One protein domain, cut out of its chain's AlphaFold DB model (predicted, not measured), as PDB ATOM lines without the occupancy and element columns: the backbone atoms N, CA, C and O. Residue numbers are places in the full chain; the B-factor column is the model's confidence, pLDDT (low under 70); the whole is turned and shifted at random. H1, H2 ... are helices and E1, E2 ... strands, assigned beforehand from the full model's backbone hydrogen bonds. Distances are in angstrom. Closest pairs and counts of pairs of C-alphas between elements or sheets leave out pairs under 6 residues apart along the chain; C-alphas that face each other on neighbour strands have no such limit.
ATOM      1  N   GLY A  22     223.844 219.349 265.745       91.31
ATOM      2  CA  GLY A  22     223.152 219.276 264.461       91.31
ATOM      3  C   GLY A  22     224.099 218.999 263.299       91.31
ATOM      4  O   GLY A  22     225.287 219.322 263.358       91.31
ATOM      5  N   GLY A  23     223.553 218.392 262.245       92.31
ATOM      6  CA  GLY A  23     224.249 218.174 260.979       92.31
ATOM      7  C   GLY A  23     224.297 219.437 260.115       92.31
ATOM      8  O   GLY A  23     223.383 220.261 260.142       92.31
ATOM      9  N   PHE A  24     225.360 219.599 259.333       94.25
ATOM     10  CA  PHE A  24     225.559 220.741 258.435       94.25
ATOM     11  C   PHE A  24     226.502 220.367 257.285       94.25
ATOM     12  O   PHE A  24     227.145 219.322 257.318       94.25
ATOM     13  N   ASP A  25     226.553 221.193 256.239       94.62
ATOM     14  CA  ASP A  25     227.491 220.980 255.133       94.62
ATOM     15  C   ASP A  25     228.875 221.514 255.503       94.62
ATOM     16  O   ASP A  25     229.041 222.686 255.847       94.62
ATOM     17  N   ILE A  26     229.873 220.644 255.411       93.94
ATOM     18  CA  ILE A  26     231.281 220.961 255.603       93.94
ATOM     19  C   ILE A  26     231.905 221.144 254.226       93.94
ATOM     20  O   ILE A  26     231.905 220.224 253.409       93.94
ATOM     21  N   GLN A  27     232.481 222.318 253.981       94.25
ATOM     22  CA  GLN A  27     233.368 222.505 252.843       94.25
ATOM     23  C   GLN A  27     234.767 222.002 253.210       94.25
ATOM     24  O   GLN A  27     235.437 222.580 254.066       94.25
ATOM     25  N   ILE A  28     235.219 220.944 252.547       93.94
ATOM     26  CA  ILE A  28     236.561 220.386 252.699       93.94
ATOM     27  C   ILE A  28     237.412 220.926 251.558       93.94
ATOM     28  O   ILE A  28     237.093 220.708 250.394       93.94
ATOM     29  N   LYS A  29     238.498 221.635 251.873       93.50
ATOM     30  CA  LYS A  29     239.437 222.135 250.866       93.50
ATOM     31  C   LYS A  29     240.779 221.430 251.013       93.50
ATOM     32  O   LYS A  29     241.429 221.562 252.047       93.50
ATOM     33  N   ILE A  30     241.175 220.700 249.979       92.06
ATOM     34  CA  ILE A  30     242.429 219.952 249.929       92.06
ATOM     35  C   ILE A  30     243.480 220.814 249.238       92.06
ATOM     36  O   ILE A  30     243.289 221.245 248.102       92.06
ATOM     37  N   TYR A  31     244.587 221.052 249.934       90.69
ATOM     38  CA  TYR A  31     245.770 221.714 249.398       90.69
ATOM     39  C   TYR A  31     246.846 220.670 249.122       90.69
ATOM     40  O   TYR A  31     247.025 219.739 249.909       90.69
ATOM     41  N   TYR A  32     247.559 220.832 248.014       88.50
ATOM     42  CA  TYR A  32     248.631 219.927 247.619       88.50
ATOM     43  C   TYR A  32     249.990 220.451 248.050       88.50
ATOM     44  O   TYR A  32     250.160 221.638 248.333       88.50
ATOM     45  N   ASP A  33     250.965 219.547 248.055       87.56
ATOM     46  CA  ASP A  33     252.366 219.936 248.106       87.56
ATOM     47  C   ASP A  33     252.673 220.901 246.940       87.56
ATOM     48  O   ASP A  33     252.203 220.654 245.824       87.56
ATOM     49  N   PRO A  34     253.444 221.983 247.153       90.44
ATOM     50  CA  PRO A  34     253.815 222.915 246.088       90.44
ATOM     51  C   PRO A  34     254.427 222.255 244.846       90.44
ATOM     52  O   PRO A  34     254.270 222.792 243.750       90.44
ATOM     53  N   ILE A  35     255.073 221.090 244.985       89.00
ATOM     54  CA  ILE A  35     255.615 220.309 243.858       89.00
ATOM     55  C   ILE A  35     254.513 219.884 242.874       89.00
ATOM     56  O   ILE A  35     254.778 219.761 241.679       89.00
ATOM     57  N   ALA A  36     253.276 219.697 243.346       90.06
ATOM     58  CA  ALA A  36     252.139 219.400 242.480       90.06
ATOM     59  C   ALA A  36     251.836 220.543 241.507       90.06
ATOM     60  O   ALA A  36     251.370 220.290 240.401       90.06
ATOM     61  N   ASN A  37     252.096 221.791 241.919       90.31
ATOM     62  CA  ASN A  37     251.671 223.006 241.223       90.31
ATOM     63  C   ASN A  37     250.177 222.984 240.825       90.31
ATOM     64  O   ASN A  37     249.775 223.506 239.787       90.31
ATOM     65  N   GLU A  38     249.351 222.378 241.679       90.44
ATOM     66  CA  GLU A  38     247.915 222.217 241.477       90.44
ATOM     67  C   GLU A  38     247.115 223.163 242.369       90.44
ATOM     68  O   GLU A  38     247.488 223.466 243.509       90.44
ATOM     69  N   LYS A  39     245.969 223.626 241.863       92.19
ATOM     70  CA  LYS A  39     245.045 224.444 242.662       92.19
ATOM     71  C   LYS A  39     244.324 223.578 243.686       92.19
ATOM     72  O   LYS A  39     243.979 222.439 243.404       92.19
ATOM     73  N   ALA A  40     244.007 224.157 244.841       93.44
ATOM     74  CA  ALA A  40     243.248 223.460 245.872       93.44
ATOM     75  C   ALA A  40     241.877 222.980 245.359       93.44
ATOM     76  O   ALA A  40     241.110 223.768 244.793       93.44
ATOM     77  N   GLN A  41     241.548 221.714 245.613       94.38
ATOM     78  CA  GLN A  41     240.237 221.138 245.298       94.38
ATOM     79  C   GLN A  41     239.283 221.318 246.481       94.38
ATOM     80  O   GLN A  41     239.702 221.301 247.637       94.38
ATOM     81  N   SER A  42     238.000 221.552 246.200       94.44
ATOM     82  CA  SER A  42     236.974 221.776 247.225       94.44
ATOM     83  C   SER A  42     235.838 220.775 247.082       94.44
ATOM     84  O   SER A  42     235.266 220.644 246.006       94.44
ATOM     85  N   PHE A  43     235.483 220.151 248.195       94.31
ATOM     86  CA  PHE A  43     234.434 219.149 248.319       94.31
ATOM     87  C   PHE A  43     233.406 219.621 249.339       94.31
ATOM     88  O   PHE A  43     233.726 220.387 250.252       94.31
ATOM     89  N   TRP A  44     232.176 219.148 249.199       94.25
ATOM     90  CA  TRP A  44     231.115 219.376 250.171       94.25
ATOM     91  C   TRP A  44     230.709 218.042 250.777       94.25
ATOM     92  O   TRP A  44     230.353 217.112 250.058       94.25
ATOM     93  N   HIS A  45     230.764 217.955 252.099       94.69
ATOM     94  CA  HIS A  45     230.382 216.766 252.841       94.69
ATOM     95  C   HIS A  45     229.318 217.126 253.875       94.69
ATOM     96  O   HIS A  45     229.555 217.958 254.750       94.69
ATOM     97  N   ARG A  46     228.148 216.491 253.797       94.31
ATOM     98  CA  ARG A  46     227.104 216.646 254.813       94.31
ATOM     99  C   ARG A  46     227.502 215.855 256.056       94.31
ATOM    100  O   ARG A  46     227.508 214.627 256.029       94.31
ATOM    101  N   LEU A  47     227.747 216.559 257.155       94.69
ATOM    102  CA  LEU A  47     227.827 215.946 258.473       94.69
ATOM    103  C   LEU A  47     226.426 215.499 258.898       94.69
ATOM    104  O   LEU A  47     225.508 216.320 258.966       94.69
ATOM    105  N   VAL A  48     226.273 214.211 259.190       94.44
ATOM    106  CA  VAL A  48     225.028 213.600 259.667       94.44
ATOM    107  C   VAL A  48     225.287 213.043 261.061       94.44
ATOM    108  O   VAL A  48     226.261 212.321 261.257       94.44
ATOM    109  N   LEU A  49     224.446 213.409 262.028       93.56
ATOM    110  CA  LEU A  49     224.569 212.954 263.420       93.56
ATOM    111  C   LEU A  49     223.547 211.877 263.789       93.56
ATOM    112  O   LEU A  49     223.700 211.212 264.808       93.56
ATOM    113  N   GLU A  50     222.514 211.709 262.970       92.88
ATOM    114  CA  GLU A  50     221.435 210.751 263.193       92.88
ATOM    115  C   GLU A  50     221.577 209.546 262.249       92.88
ATOM    116  O   GLU A  50     222.073 209.695 261.126       92.88
ATOM    117  N   PRO A  51     221.147 208.343 262.667       94.69
ATOM    118  CA  PRO A  51     221.074 207.191 261.780       94.69
ATOM    119  C   PRO A  51     220.268 207.512 260.518       94.69
ATOM    120  O   PRO A  51     219.209 208.131 260.570       94.69
ATOM    121  N   TYR A  52     220.766 207.054 259.378       92.56
ATOM    122  CA  TYR A  52     220.173 207.311 258.070       92.56
ATOM    123  C   TYR A  52     220.281 206.081 257.158       92.56
ATOM    124  O   TYR A  52     220.985 205.119 257.476       92.56
ATOM    125  N   GLY A  53     219.616 206.139 256.003       91.25
ATOM    126  CA  GLY A  53     219.622 205.078 254.995       91.25
ATOM    127  C   GLY A  53     218.507 204.059 255.204       91.25
ATOM    128  O   GLY A  53     217.468 204.388 255.771       91.25
ATOM    129  N   ASP A  54     218.699 202.839 254.708       93.25
ATOM    130  CA  ASP A  54     217.726 201.759 254.891       93.25
ATOM    131  C   ASP A  54     217.684 201.241 256.341       93.25
ATOM    132  O   ASP A  54     218.544 201.555 257.171       93.25
ATOM    133  N   ASP A  55     216.667 200.436 256.651       93.62
ATOM    134  CA  ASP A  55     216.448 199.893 257.996       93.62
ATOM    135  C   ASP A  55     217.639 199.068 258.498       93.62
ATOM    136  O   ASP A  55     217.939 199.063 259.693       93.62
ATOM    137  N   GLN A  56     218.351 198.386 257.596       90.56
ATOM    138  CA  GLN A  56     219.508 197.572 257.954       90.56
ATOM    139  C   GLN A  56     220.693 198.457 258.364       90.56
ATOM    140  O   GLN A  56     221.329 198.196 259.391       90.56
ATOM    141  N   LEU A  57     220.971 199.518 257.606       88.81
ATOM    142  CA  LEU A  57     222.013 200.488 257.919       88.81
ATOM    143  C   LEU A  57     221.683 201.241 259.210       88.81
ATOM    144  O   LEU A  57     222.526 201.312 260.108       88.81
ATOM    145  N   GLN A  58     220.453 201.735 259.359       93.06
ATOM    146  CA  GLN A  58     220.004 202.383 260.596       93.06
ATOM    147  C   GLN A  58     220.123 201.448 261.804       93.06
ATOM    148  O   GLN A  58     220.629 201.861 262.848       93.06
ATOM    149  N   PHE A  59     219.740 200.177 261.663       93.38
ATOM    150  CA  PHE A  59     219.904 199.180 262.720       93.38
ATOM    151  C   PHE A  59     221.374 199.007 263.121       93.38
ATOM    152  O   PHE A  59     221.682 199.013 264.313       93.38
ATOM    153  N   THR A  60     222.292 198.890 262.154       91.12
ATOM    154  CA  THR A  60     223.728 198.772 262.464       91.12
ATOM    155  C   THR A  60     224.283 200.012 263.159       91.12
ATOM    156  O   THR A  60     224.961 199.867 264.171       91.12
ATOM    157  N   GLN A  61     223.931 201.213 262.694       94.00
ATOM    158  CA  GLN A  61     224.379 202.476 263.295       94.00
ATOM    159  C   GLN A  61     223.853 202.649 264.724       94.00
ATOM    160  O   GLN A  61     224.601 203.045 265.615       94.00
ATOM    161  N   ASN A  62     222.591 202.282 264.966       94.56
ATOM    162  CA  ASN A  62     221.992 202.297 266.301       94.56
ATOM    163  C   ASN A  62     222.652 201.290 267.245       94.56
ATOM    164  O   ASN A  62     222.950 201.616 268.391       94.56
ATOM    165  N   ARG A  63     222.887 200.061 266.771       94.62
ATOM    166  CA  ARG A  63     223.543 199.011 267.559       94.62
ATOM    167  C   ARG A  63     224.976 199.399 267.924       94.62
ATOM    168  O   ARG A  63     225.395 199.165 269.055       94.62
ATOM    169  N   ASP A  64     225.710 199.960 266.968       92.69
ATOM    170  CA  ASP A  64     227.124 200.312 267.130       92.69
ATOM    171  C   ASP A  64     227.306 201.689 267.796       92.69
ATOM    172  O   ASP A  64     228.420 202.040 268.182       92.69
ATOM    173  N   ASN A  65     226.211 202.440 267.984       93.88
ATOM    174  CA  ASN A  65     226.192 203.813 268.493       93.88
ATOM    175  C   ASN A  65     227.166 204.732 267.728       93.88
ATOM    176  O   ASN A  65     227.869 205.559 268.310       93.88
ATOM    177  N   GLU A  66     227.228 204.545 266.410       92.69
ATOM    178  CA  GLU A  66     228.152 205.228 265.509       92.69
ATOM    179  C   GLU A  66     227.462 205.469 264.160       92.69
ATOM    180  O   GLU A  66     227.041 204.527 263.487       92.69
ATOM    181  N   VAL A  67     227.361 206.735 263.745       93.62
ATOM    182  CA  VAL A  67     226.880 207.112 262.408       93.62
ATOM    183  C   VAL A  67     228.072 207.187 261.461       93.62
ATOM    184  O   VAL A  67     229.030 207.917 261.720       93.62
ATOM    185  N   ARG A  68     228.022 206.441 260.351       89.94
ATOM    186  CA  ARG A  68     229.105 206.396 259.354       89.94
ATOM    187  C   ARG A  68     228.623 206.926 258.017       89.94
ATOM    188  O   ARG A  68     227.947 206.215 257.287       89.94
ATOM    189  N   SER A  69     229.042 208.147 257.689       90.94
ATOM    190  CA  SER A  69     228.796 208.785 256.394       90.94
ATOM    191  C   SER A  69     230.072 208.824 255.563       90.94
ATOM    192  O   SER A  69     230.979 209.608 255.837       90.94
ATOM    193  N   TRP A  70     230.162 207.958 254.553       88.25
ATOM    194  CA  TRP A  70     231.282 207.940 253.613       88.25
ATOM    195  C   TRP A  70     230.862 208.439 252.240       88.25
ATOM    196  O   TRP A  70     229.801 208.086 251.730       88.25
ATOM    197  N   VAL A  71     231.747 209.221 251.628       87.94
ATOM    198  CA  VAL A  71     231.635 209.671 250.242       87.94
ATOM    199  C   VAL A  71     232.912 209.246 249.532       87.94
ATOM    200  O   VAL A  71     234.009 209.514 250.020       87.94
ATOM    201  N   TYR A  72     232.758 208.537 248.417       86.31
ATOM    202  CA  TYR A  72     233.862 208.210 247.527       86.31
ATOM    203  C   TYR A  72     234.020 209.320 246.492       86.31
ATOM    204  O   TYR A  72     233.019 209.791 245.953       86.31
ATOM    205  N   ASP A  73     235.261 209.707 246.217       87.06
ATOM    206  CA  ASP A  73     235.592 210.690 245.192       87.06
ATOM    207  C   ASP A  73     236.923 210.329 244.516       87.06
ATOM    208  O   ASP A  73     237.757 209.618 245.092       87.06
ATOM    209  N   GLU A  74     237.118 210.825 243.297       86.44
ATOM    210  CA  GLU A  74     238.295 210.576 242.468       86.44
ATOM    211  C   GLU A  74     239.012 211.886 242.150       86.44
ATOM    212  O   GLU A  74     238.493 212.783 241.487       86.44
ATOM    213  N   MET A  75     240.264 211.982 242.590       88.31
ATOM    214  CA  MET A  75     241.106 213.143 242.324       88.31
ATOM    215  C   MET A  75     241.916 212.890 241.057       88.31
ATOM    216  O   MET A  75     242.867 212.107 241.059       88.31
ATOM    217  N   VAL A  76     241.526 213.553 239.970       89.44
ATOM    218  CA  VAL A  76     242.184 213.416 238.667       89.44
ATOM    219  C   VAL A  76     243.182 214.552 238.469       89.44
ATOM    220  O   VAL A  76     242.802 215.721 238.426       89.44
ATOM    221  N   PHE A  77     244.453 214.192 238.315       90.69
ATOM    222  CA  PHE A  77     245.528 215.111 237.943       90.69
ATOM    223  C   PHE A  77     245.842 214.911 236.461       90.69
ATOM    224  O   PHE A  77     246.360 213.864 236.072       90.69
ATOM    225  N   ASN A  78     245.481 215.888 235.628       89.19
ATOM    226  CA  ASN A  78     245.738 215.833 234.191       89.19
ATOM    227  C   ASN A  78     247.119 216.414 233.907       89.19
ATOM    228  O   ASN A  78     247.381 217.549 234.285       89.19
TER     229      ASN A  78
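Overview. This is residues 22 to 78 of the 180 residues of the protein "Putative histone acetyltransferase subunit protein" of Botryotinia fuckeliana (strain BcDW1) (UniProt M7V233). With little regular structure, this is a long, thin shape: a two-stranded hairpin, E1 and E2, makes one long side, H1 lies at one end, and residues 65 to 78, with no named element, run back from H1 along the length. The 57 printed residues hold E1, E2 and H1 in that order, an antiparallel sheet E1 - E2, class mixed, with only 22 residues in named elements. It is extended, a rod of 45 by 22 by 15 A, radius of gyration of the C-alphas 15.9 A.

Arrangement. Look first at the hairpin of E1, residues 25 to 30, and E2, residues 41 to 46, antiparallel at 155 degrees. N 28 and O 43 are 2.8 A apart, within hydrogen-bond range. H1, residues 55 to 64, is apart from E1; every O i to N i+4 pair in it is within hydrogen-bond range.

Along the chain. Find C-alpha 25 at (227.491, 220.980, 255.133); E1 runs 15.9 A from there. E2 spans 16.8 A. H1 runs 14.1 A to C-alpha 64 at (227.124, 200.312, 267.130).

Size, cuts and confidence. The C-alphas farthest apart, of Ile 35 and Asp 55, stand 46.4 A apart. The printed part has no cut, both links are short, and no printed residue is under 70 in pLDDT.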